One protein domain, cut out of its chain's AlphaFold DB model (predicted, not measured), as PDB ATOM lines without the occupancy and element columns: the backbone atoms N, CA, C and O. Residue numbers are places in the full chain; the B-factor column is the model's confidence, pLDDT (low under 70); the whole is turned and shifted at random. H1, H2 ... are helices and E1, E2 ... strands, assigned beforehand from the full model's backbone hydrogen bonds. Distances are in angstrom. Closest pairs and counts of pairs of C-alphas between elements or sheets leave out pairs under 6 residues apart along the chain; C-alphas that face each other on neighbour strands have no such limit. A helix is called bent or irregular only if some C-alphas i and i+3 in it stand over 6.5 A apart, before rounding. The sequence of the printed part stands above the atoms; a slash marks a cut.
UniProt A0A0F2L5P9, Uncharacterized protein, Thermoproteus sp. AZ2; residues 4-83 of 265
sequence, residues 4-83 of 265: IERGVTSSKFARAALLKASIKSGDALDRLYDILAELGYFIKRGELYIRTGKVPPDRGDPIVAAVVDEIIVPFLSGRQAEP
ATOM      1  N   ILE A   4     127.079 211.193 274.663       90.69
ATOM      2  CA  ILE A   4     127.781 212.287 273.996       90.69
ATOM      3  C   ILE A   4     127.733 213.551 274.843       90.69
ATOM      4  O   ILE A   4     128.773 214.140 275.132       90.69
ATOM      5  N   GLU A   5     126.541 213.946 275.298       91.81
ATOM      6  CA  GLU A   5     126.381 215.130 276.138       91.81
ATOM      7  C   GLU A   5     127.208 215.016 277.425       91.81
ATOM      8  O   GLU A   5     127.962 215.935 277.756       91.81
ATOM      9  N   ARG A   6     127.102 213.885 278.141       91.00
ATOM     10  CA  ARG A   6     127.888 213.642 279.365       91.00
ATOM     11  C   ARG A   6     129.384 213.723 279.099       91.00
ATOM     12  O   ARG A   6     130.120 214.307 279.888       91.00
ATOM     13  N   GLY A   7     129.824 213.143 277.993       91.44
ATOM     14  CA  GLY A   7     131.210 213.138 277.565       91.44
ATOM     15  C   GLY A   7     131.759 214.522 277.289       91.44
ATOM     16  O   GLY A   7     132.650 214.991 278.000       91.44
ATOM     17  N   VAL A   8     131.167 215.205 276.308       94.12
ATOM     18  CA  VAL A   8     131.586 216.539 275.867       94.12
ATOM     19  C   VAL A   8     131.626 217.502 277.046       94.12
ATOM     20  O   VAL A   8     132.632 218.175 277.251       94.12
ATOM     21  N   THR A   9     130.571 217.539 277.862       93.75
ATOM     22  CA  THR A   9     130.464 218.485 278.986       93.75
ATOM     23  C   THR A   9     131.421 218.181 280.138       93.75
ATOM     24  O   THR A   9     131.751 219.078 280.917       93.75
ATOM     25  N   SER A  10     131.912 216.943 280.236       92.69
ATOM     26  CA  SER A  10     132.890 216.546 281.248       92.69
ATOM     27  C   SER A  10     134.350 216.784 280.850       92.69
ATOM     28  O   SER A  10     135.206 216.751 281.736       92.69
ATOM     29  N   SER A  11     134.619 217.103 279.578       95.31
ATOM     30  CA  SER A  11     135.946 217.501 279.088       95.31
ATOM     31  C   SER A  11     136.484 218.746 279.806       95.31
ATOM     32  O   SER A  11     135.729 219.628 280.239       95.31
ATOM     33  N   LYS A  12     137.809 218.852 279.925       94.19
ATOM     34  CA  LYS A  12     138.496 220.029 280.475       94.19
ATOM     35  C   LYS A  12     138.164 221.270 279.656       94.19
ATOM     36  O   LYS A  12     137.925 222.327 280.245       94.19
ATOM     37  N   PHE A  13     138.089 221.134 278.329       94.44
ATOM     38  CA  PHE A  13     137.649 222.210 277.446       94.44
ATOM     39  C   PHE A  13     136.260 222.735 277.827       94.44
ATOM     40  O   PHE A  13     136.111 223.929 278.096       94.44
ATOM     41  N   ALA A  14     135.250 221.861 277.902       94.06
ATOM     42  CA  ALA A  14     133.886 222.296 278.182       94.06
ATOM     43  C   ALA A  14     133.767 222.882 279.590       94.06
ATOM     44  O   ALA A  14     133.152 223.932 279.766       94.06
ATOM     45  N   ARG A  15     134.417 222.277 280.591       92.81
ATOM     46  CA  ARG A  15     134.454 222.824 281.956       92.81
ATOM     47  C   ARG A  15     135.034 224.236 281.986       92.81
ATOM     48  O   ARG A  15     134.442 225.115 282.603       92.81
ATOM     49  N   ALA A  16     136.145 224.475 281.290       92.81
ATOM     50  CA  ALA A  16     136.748 225.802 281.201       92.81
ATOM     51  C   ALA A  16     135.856 226.799 280.441       92.81
ATOM     52  O   ALA A  16     135.724 227.951 280.857       92.81
ATOM     53  N   ALA A  17     135.213 226.361 279.354       92.94
ATOM     54  CA  ALA A  17     134.277 227.178 278.590       92.94
ATOM     55  C   ALA A  17     133.082 227.616 279.445       92.94
ATOM     56  O   ALA A  17     132.734 228.794 279.477       92.94
ATOM     57  N   LEU A  18     132.492 226.686 280.196       93.06
ATOM     58  CA  LEU A  18     131.305 226.931 281.010       93.06
ATOM     59  C   LEU A  18     131.562 227.858 282.203       93.06
ATOM     60  O   LEU A  18     130.612 228.412 282.743       93.06
ATOM     61  N   LEU A  19     132.813 228.091 282.610       92.62
ATOM     62  CA  LEU A  19     133.132 229.115 283.614       92.62
ATOM     63  C   LEU A  19     132.968 230.544 283.077       92.62
ATOM     64  O   LEU A  19     132.841 231.482 283.864       92.62
ATOM     65  N   LYS A  20     132.949 230.726 281.753       91.81
ATOM     66  CA  LYS A  20     132.811 232.036 281.115       91.81
ATOM     67  C   LYS A  20     131.334 232.357 280.874       91.81
ATOM     68  O   LYS A  20     130.570 231.518 280.402       91.81
ATOM     69  N   ALA A  21     130.928 233.589 281.182       90.56
ATOM     70  CA  ALA A  21     129.569 234.066 280.906       90.56
ATOM     71  C   ALA A  21     129.323 234.261 279.399       90.56
ATOM     72  O   ALA A  21     128.226 234.004 278.902       90.56
ATOM     73  N   SER A  22     130.356 234.685 278.670       92.50
ATOM     74  CA  SER A  22     130.343 234.811 277.217       92.50
ATOM     75  C   SER A  22     131.705 234.472 276.614       92.50
ATOM     76  O   SER A  22     132.747 234.605 277.264       92.50
ATOM     77  N   ILE A  23     131.686 234.012 275.365       92.50
ATOM     78  CA  ILE A  23     132.863 233.652 274.569       92.50
ATOM     79  C   ILE A  23     132.689 234.260 273.177       92.50
ATOM     80  O   ILE A  23     131.588 234.228 272.631       92.50
ATOM     81  N   LYS A  24     133.754 234.831 272.609       89.88
ATOM     82  CA  LYS A  24     133.737 235.371 271.247       89.88
ATOM     83  C   LYS A  24     134.017 234.261 270.225       89.88
ATOM     84  O   LYS A  24     134.906 233.453 270.450       89.88
ATOM     85  N   SER A  25     133.238 234.233 269.149       78.81
ATOM     86  CA  SER A  25     133.429 233.415 267.945       78.81
ATOM     87  C   SER A  25     134.586 233.977 267.117       78.81
ATOM     88  O   SER A  25     134.854 235.182 267.161       78.81
ATOM     89  N   GLY A  26     135.255 233.120 266.355       67.31
ATOM     90  CA  GLY A  26     136.432 233.473 265.559       67.31
ATOM     91  C   GLY A  26     137.717 232.797 266.028       67.31
ATOM     92  O   GLY A  26     138.789 233.140 265.535       67.31
ATOM     93  N   ASP A  27     137.607 231.834 266.941       70.31
ATOM     94  CA  ASP A  27     138.724 231.001 267.359       70.31
ATOM     95  C   ASP A  27     138.645 229.627 266.689       70.31
ATOM     96  O   ASP A  27     137.612 229.174 266.194       70.31
ATOM     97  N   ALA A  28     139.764 228.911 266.725       81.75
ATOM     98  CA  ALA A  28     139.889 227.587 266.132       81.75
ATOM     99  C   ALA A  28     138.933 226.533 266.755       81.75
ATOM    100  O   ALA A  28     138.693 225.476 266.176       81.75
ATOM    101  N   LEU A  29     138.337 226.843 267.915       90.06
ATOM    102  CA  LEU A  29     137.450 225.975 268.701       90.06
ATOM    103  C   LEU A  29     135.949 226.209 268.440       90.06
ATOM    104  O   LEU A  29     135.121 225.589 269.110       90.06
ATOM    105  N   ASP A  30     135.576 227.049 267.466       92.12
ATOM    106  CA  ASP A  30     134.173 227.389 267.164       92.12
ATOM    107  C   ASP A  30     133.286 226.153 266.939       92.12
ATOM    108  O   ASP A  30     132.162 226.104 267.434       92.12
ATOM    109  N   ARG A  31     133.813 225.094 266.307       93.75
ATOM    110  CA  ARG A  31     133.083 223.824 266.114       93.75
ATOM    111  C   ARG A  31     132.678 223.160 267.434       93.75
ATOM    112  O   ARG A  31     131.595 222.589 267.526       93.75
ATOM    113  N   LEU A  32     133.516 223.244 268.469       95.38
ATOM    114  CA  LEU A  32     133.179 222.726 269.798       95.38
ATOM    115  C   LEU A  32     132.190 223.642 270.532       95.38
ATOM    116  O   LEU A  32     131.340 223.150 271.275       95.38
ATOM    117  N   TYR A  33     132.262 224.960 270.323       95.12
ATOM    118  CA  TYR A  33     131.267 225.886 270.870       95.12
ATOM    119  C   TYR A  33     129.896 225.723 270.215       95.12
ATOM    120  O   TYR A  33     128.889 225.773 270.920       95.12
ATOM    121  N   ASP A  34     129.848 225.454 268.910       95.12
ATOM    122  CA  ASP A  34     128.614 225.116 268.202       95.12
ATOM    123  C   ASP A  34     127.990 223.829 268.771       95.12
ATOM    124  O   ASP A  34     126.793 223.818 269.051       95.12
ATOM    125  N   ILE A  35     128.792 222.800 269.085       95.56
ATOM    126  CA  ILE A  35     128.306 221.597 269.787       95.56
ATOM    127  C   ILE A  35     127.723 221.943 271.165       95.56
ATOM    128  O   ILE A  35     126.634 221.491 271.516       95.56
ATOM    129  N   LEU A  36     128.422 222.748 271.972       95.69
ATOM    130  CA  LEU A  36     127.908 223.148 273.287       95.69
ATOM    131  C   LEU A  36     126.639 224.013 273.175       95.69
ATOM    132  O   LEU A  36     125.798 223.981 274.078       95.69
ATOM    133  N   ALA A  37     126.483 224.766 272.086       95.38
ATOM    134  CA  ALA A  37     125.273 225.523 271.794       95.38
ATOM    135  C   ALA A  37     124.108 224.613 271.377       95.38
ATOM    136  O   ALA A  37     123.002 224.782 271.888       95.38
ATOM    137  N   GLU A  38     124.353 223.606 270.536       94.50
ATOM    138  CA  GLU A  38     123.360 222.591 270.153       94.50
ATOM    139  C   GLU A  38     122.877 221.785 271.370       94.50
ATOM    140  O   GLU A  38     121.688 221.518 271.526       94.50
ATOM    141  N   LEU A  39     123.780 221.506 272.316       94.44
ATOM    142  CA  LEU A  39     123.448 220.912 273.613       94.44
ATOM    143  C   LEU A  39     122.722 221.877 274.575       94.44
ATOM    144  O   LEU A  39     122.302 221.465 275.658       94.44
ATOM    145  N   GLY A  40     122.569 223.156 274.229       95.12
ATOM    146  CA  GLY A  40     121.841 224.155 275.019       95.12
ATOM    147  C   GLY A  40     122.630 224.796 276.168       95.12
ATOM    148  O   GLY A  40     122.040 225.466 277.022       95.12
ATOM    149  N   TYR A  41     123.951 224.616 276.224       95.81
ATOM    150  CA  TYR A  41     124.799 225.277 277.225       95.81
ATOM    151  C   TYR A  41     125.138 226.723 276.858       95.81
ATOM    152  O   TYR A  41     125.325 227.564 277.742       95.81
ATOM    153  N   PHE A  42     125.163 227.016 275.561       96.62
ATOM    154  CA  PHE A  42     125.328 228.358 275.023       96.62
ATOM    155  C   PHE A  42     124.204 228.696 274.045       96.62
ATOM    156  O   PHE A  42     123.595 227.821 273.441       96.62
ATOM    157  N   ILE A  43     123.952 229.987 273.865       95.69
ATOM    158  CA  ILE A  43     123.172 230.522 272.748       95.69
ATOM    159  C   ILE A  43     124.118 231.372 271.909       95.69
ATOM    160  O   ILE A  43     124.765 232.281 272.437       95.69
ATOM    161  N   LYS A  44     124.183 231.101 270.603       94.38
ATOM    162  CA  LYS A  44     124.952 231.908 269.651       94.38
ATOM    163  C   LYS A  44     124.156 233.164 269.276       94.38
ATOM    164  O   LYS A  44     123.016 233.070 268.827       94.38
ATOM    165  N   ARG A  45     124.737 234.348 269.477       92.50
ATOM    166  CA  ARG A  45     124.195 235.658 269.080       92.50
ATOM    167  C   ARG A  45     125.259 236.434 268.314       92.50
ATOM    168  O   ARG A  45     126.149 237.026 268.919       92.50
ATOM    169  N   GLY A  46     125.161 236.429 266.986       89.12
ATOM    170  CA  GLY A  46     126.218 236.971 266.130       89.12
ATOM    171  C   GLY A  46     127.539 236.249 266.401       89.12
ATOM    172  O   GLY A  46     127.592 235.024 266.341       89.12
ATOM    173  N   GLU A  47     128.571 237.005 266.768       89.75
ATOM    174  CA  GLU A  47     129.906 236.489 267.103       89.75
ATOM    175  C   GLU A  47     130.077 236.125 268.589       89.75
ATOM    176  O   GLU A  47     131.199 236.052 269.076       89.75
ATOM    177  N   LEU A  48     129.001 235.963 269.361       93.19
ATOM    178  CA  LEU A  48     129.096 235.654 270.789       93.19
ATOM    179  C   LEU A  48     128.340 234.377 271.133       93.19
ATOM    180  O   LEU A  48     127.162 234.235 270.813       93.19
ATOM    181  N   TYR A  49     128.990 233.494 271.878       95.69
ATOM    182  CA  TYR A  49     128.354 232.402 272.601       95.69
ATOM    183  C   TYR A  49     128.066 232.879 274.023       95.69
ATOM    184  O   TYR A  49     128.985 233.205 274.771       95.69
ATOM    185  N   ILE A  50     126.791 232.948 274.399       95.88
ATOM    186  CA  ILE A  50     126.351 233.407 275.723       95.88
ATOM    187  C   ILE A  50     125.886 232.199 276.524       95.88
ATOM    188  O   ILE A  50     125.027 231.449 276.058       95.88
ATOM    189  N   ARG A  51     126.450 232.003 277.719       95.62
ATOM    190  CA  ARG A  51     126.089 230.885 278.594       95.62
ATOM    191  C   ARG A  51     124.621 230.999 279.003       95.62
ATOM    192  O   ARG A  51     124.166 232.073 279.383       95.62
ATOM    193  N   THR A  52     123.890 229.888 278.954       91.50
ATOM    194  CA  THR A  52     122.474 229.862 279.347       91.50
ATOM    195  C   THR A  52     122.321 229.811 280.866       91.50
ATOM    196  O   THR A  52     121.851 230.751 281.493       91.50
ATOM    197  N   GLY A  53     122.743 228.703 281.466       88.88
ATOM    198  CA  GLY A  53     122.412 228.315 282.838       88.88
ATOM    199  C   GLY A  53     122.147 226.816 282.975       88.88
ATOM    200  O   GLY A  53     122.072 226.321 284.097       88.88
ATOM    201  N   LYS A  54     122.066 226.079 281.853       93.50
ATOM    202  CA  LYS A  54     122.048 224.612 281.854       93.50
ATOM    203  C   LYS A  54     123.252 224.087 282.640       93.50
ATOM    204  O   LYS A  54     124.392 224.496 282.397       93.50
ATOM    205  N   VAL A  55     122.985 223.214 283.605       88.38
ATOM    206  CA  VAL A  55     124.010 222.632 284.476       88.38
ATOM    207  C   VAL A  55     124.495 221.323 283.853       88.38
ATOM    208  O   VAL A  55     123.653 220.502 283.484       88.38
ATOM    209  N   PRO A  56     125.818 221.124 283.703       87.69
ATOM    210  CA  PRO A  56     126.362 219.856 283.238       87.69
ATOM    211  C   PRO A  56     125.967 218.708 284.166       87.69
ATOM    212  O   PRO A  56     125.909 218.909 285.379       87.69
ATOM    213  N   PRO A  57     125.737 217.502 283.636       86.19
ATOM    214  CA  PRO A  57     125.474 216.341 284.471       86.19
ATOM    215  C   PRO A  57     126.661 215.984 285.382       86.19
ATOM    216  O   PRO A  57     127.821 216.094 284.988       86.19
ATOM    217  N   ASP A  58     126.357 215.489 286.586       80.00
ATOM    218  CA  ASP A  58     127.357 215.196 287.630       80.00
ATOM    219  C   ASP A  58     128.339 214.081 287.243       80.00
ATOM    220  O   ASP A  58     129.504 214.082 287.647       80.00
ATOM    221  N   ARG A  59     127.864 213.104 286.462       82.12
ATOM    222  CA  ARG A  59     128.681 212.011 285.928       82.12
ATOM    223  C   ARG A  59     128.951 212.256 284.451       82.12
ATOM    224  O   ARG A  59     128.014 212.371 283.662       82.12
ATOM    225  N   GLY A  60     130.232 212.304 284.102       85.38
ATOM    226  CA  GLY A  60     130.711 212.401 282.727       85.38
ATOM    227  C   GLY A  60     130.895 211.043 282.058       85.38
ATOM    228  O   GLY A  60     130.792 210.004 282.711       85.38
ATOM    229  N   ASP A  61     131.206 211.076 280.765       90.06
ATOM    230  CA  ASP A  61     131.763 209.928 280.048       90.06
ATOM    231  C   ASP A  61     133.267 210.164 279.819       90.06
ATOM    232  O   ASP A  61     133.628 211.124 279.130       90.06
ATOM    233  N   PRO A  62     134.157 209.346 280.411       91.88
ATOM    234  CA  PRO A  62     135.593 209.599 280.357       91.88
ATOM    235  C   PRO A  62     136.184 209.398 278.959       91.88
ATOM    236  O   PRO A  62     137.185 210.036 278.645       91.88
ATOM    237  N   ILE A  63     135.577 208.554 278.116       93.56
ATOM    238  CA  ILE A  63     136.092 208.251 276.777       93.56
ATOM    239  C   ILE A  63     135.835 209.431 275.851       93.56
ATOM    240  O   ILE A  63     136.767 209.972 275.262       93.56
ATOM    241  N   VAL A  64     134.588 209.894 275.772       95.12
ATOM    242  CA  VAL A  64     134.247 211.052 274.937       95.12
ATOM    243  C   VAL A  64     134.952 212.316 275.447       95.12
ATOM    244  O   VAL A  64     135.404 213.127 274.643       95.12
ATOM    245  N   ALA A  65     135.114 212.476 276.767       95.25
ATOM    246  CA  ALA A  65     135.899 213.577 277.329       95.25
ATOM    247  C   ALA A  65     137.370 213.534 276.887       95.25
ATOM    248  O   ALA A  65     137.907 214.560 276.469       95.25
ATOM    249  N   ALA A  66     138.000 212.355 276.938       95.50
ATOM    250  CA  ALA A  66     139.376 212.163 276.492       95.50
ATOM    251  C   ALA A  66     139.524 212.416 274.987       95.50
ATOM    252  O   ALA A  66     140.455 213.094 274.580       95.50
ATOM    253  N   VAL A  67     138.574 211.974 274.158       96.62
ATOM    254  CA  VAL A  67     138.562 212.285 272.716       96.62
ATOM    255  C   VAL A  67     138.510 213.794 272.472       96.62
ATOM    256  O   VAL A  67     139.249 214.316 271.637       96.62
ATOM    257  N   VAL A  68     137.673 214.523 273.214       96.56
ATOM    258  CA  VAL A  68     137.617 215.985 273.094       96.56
ATOM    259  C   VAL A  68     138.952 216.615 273.493       96.56
ATOM    260  O   VAL A  68     139.499 217.405 272.725       96.56
ATOM    261  N   ASP A  69     139.492 216.267 274.659       95.06
ATOM    262  CA  ASP A  69     140.670 216.934 275.222       95.06
ATOM    263  C   ASP A  69     142.006 216.505 274.584       95.06
ATOM    264  O   ASP A  69     142.909 217.331 274.465       95.06
ATOM    265  N   GLU A  70     142.157 215.233 274.205       95.25
ATOM    266  CA  GLU A  70     143.413 214.644 273.707       95.25
ATOM    267  C   GLU A  70     143.502 214.642 272.172       95.25
ATOM    268  O   GLU A  70     144.603 214.579 271.631       95.25
ATOM    269  N   ILE A  71     142.371 214.742 271.459       96.31
ATOM    270  CA  ILE A  71     142.333 214.641 269.990       96.31
ATOM    271  C   ILE A  71     141.784 215.922 269.372       96.31
ATOM    272  O   ILE A  71     142.494 216.627 268.655       96.31
ATOM    273  N   ILE A  72     140.524 216.248 269.668       96.69
ATOM    274  CA  ILE A  72     139.805 217.312 268.962       96.69
ATOM    275  C   ILE A  72     140.372 218.691 269.316       96.69
ATOM    276  O   ILE A  72     140.638 219.489 268.422       96.69
ATOM    277  N   VAL A  73     140.582 218.990 270.600       95.81
ATOM    278  CA  VAL A  73     141.105 220.295 271.039       95.81
ATOM    279  C   VAL A  73     142.518 220.558 270.500       95.81
ATOM    280  O   VAL A  73     142.723 221.650 269.957       95.81
ATOM    281  N   PRO A  74     143.491 219.622 270.589       94.75
ATOM    282  CA  PRO A  74     144.798 219.790 269.958       94.75
ATOM    283  C   PRO A  74     144.699 220.036 268.453       94.75
ATOM    284  O   PRO A  74     145.243 221.039 267.988       94.75
ATOM    285  N   PHE A  75     143.945 219.199 267.730       94.75
ATOM    286  CA  PHE A  75     143.742 219.325 266.285       94.75
ATOM    287  C   PHE A  75     143.189 220.698 265.901       94.75
ATOM    288  O   PHE A  75     143.786 221.413 265.095       94.75
ATOM    289  N   LEU A  76     142.083 221.101 266.527       94.12
ATOM    290  CA  LEU A  76     141.465 222.393 266.267       94.12
ATOM    291  C   LEU A  76     142.414 223.543 266.608       94.12
ATOM    292  O   LEU A  76     142.441 224.534 265.899       94.12
ATOM    293  N   SER A  77     143.262 223.398 267.626       92.50
ATOM    294  CA  SER A  77     144.270 224.404 267.991       92.50
ATOM    295  C   SER A  77     145.502 224.421 267.070       92.50
ATOM    296  O   SER A  77     146.484 225.095 267.391       92.50
ATOM    297  N   GLY A  78     145.496 223.672 265.961       91.19
ATOM    298  CA  GLY A  78     146.611 223.577 265.015       91.19
ATOM    299  C   GLY A  78     147.799 222.759 265.525       91.19
ATOM    300  O   GLY A  78     148.905 222.890 265.003       91.19
ATOM    301  N   ARG A  79     147.600 221.941 266.565       89.62
ATOM    302  CA  ARG A  79     148.610 221.011 267.079       89.62
ATOM    303  C   ARG A  79     148.355 219.624 266.506       89.62
ATOM    304  O   ARG A  79     147.211 219.240 266.282       89.62
ATOM    305  N   GLN A  80     149.424 218.862 266.313       86.12
ATOM    306  CA  GLN A  80     149.297 217.452 265.979       86.12
ATOM    307  C   GLN A  80     148.639 216.720 267.156       86.12
ATOM    308  O   GLN A  80     149.059 216.881 268.304       86.12
ATOM    309  N   ALA A  81     147.578 215.968 266.872       85.12
ATOM    310  CA  ALA A  81     146.994 215.053 267.837       85.12
ATOM    311  C   ALA A  81     147.848 213.777 267.882       85.12
ATOM    312  O   ALA A  81     148.204 213.236 266.836       85.12
ATOM    313  N   GLU A  82     148.139 213.289 269.083       86.31
ATOM    314  CA  GLU A  82     148.814 212.005 269.317       86.31
ATOM    315  C   GLU A  82     147.869 211.095 270.115       86.31
ATOM    316  O   GLU A  82     148.035 210.911 271.324       86.31
ATOM    317  N   PRO A  83     146.790 210.600 269.481       85.75
ATOM    318  CA  PRO A  83     145.800 209.788 270.165       85.75
ATOM    319  C   PRO A  83     146.393 208.466 270.631       85.75
ATOM    320  O   PRO A  83     147.029 207.746 269.864       85.75
TER     321      PRO A  83
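This is residues 4 to 83 of the 265 residues of an uncharacterized protein of Thermoproteus sp. AZ2 (UniProt A0A0F2L5P9). A small three-stranded sheet forms one end of the domain and the longest helix, H4, the other, with three short helices, H1, H2 and H3, between them. H3 covers one face of the sheet, while H1 and H2 pack on H4. The 80 printed residues include, in chain order, H1, H2, E1, H3, E2, E3 and H4; the antiparallel sheet has the order E1, E3, E2, and the class is mixed, helices and strands. The whole is compact, with a radius of gyration of the C-alphas of 12.1 A and spans of 34 by 29 by 18 A.

E3, residues 48 to 51, is the inner strand between E1, residues 22 to 24, and E2, residues 42 to 45. N 23 and O 49 are 2.9 A apart and N 43 and O 50 2.8 A, within hydrogen-bond range. E2 and E3 form a hairpin. H3, residues 30 to 38, is on the sheet at a height of 8.5 A; the closest C-alphas of H3 and E2 are those of Ala 37 and Ile 43, 5.5 A apart. E1, H3 and E2 make a split strand-helix-strand unit, two strands running the same way with E3 between them, its crossover right-handed. H4, residues 62 to 76, touches H1, residues 4 to 10, with residues 62 to 68 alone, the closest C-alphas being those of Gly 7 and Val 64, 4.5 A. H4 also touches H2, residues 12 to 18, about perpendicular at 84 degrees, closest at the C-alphas of Lys 12 and Asp 69, 6.5 A. H2 only grazes the sheet, with residues 17 to 18. H3 and H4 are near each other. Every O i to N i+4 pair is within hydrogen-bond range in H1, H2 and H3, and 9 of 11 in H4.

H1 begins at C-alpha 4, (127.781, 212.287, 273.996). H3 is 12.2 A long and H4 19.9 A, ending at C-alpha 76, (141.465, 222.393, 266.267). H4 is irregular, but only just: C-alphas 70 and 73 are 6.7 A apart.

The C-alphas of Arg 45 and Glu 82, the two farthest apart, are 34.1 A apart. The printed part has no cut and no long link; E3 to H4, 10 residues, is short and the other links are tight. Mean pLDDT of the printed part is 91.6, with residue 26 under 70.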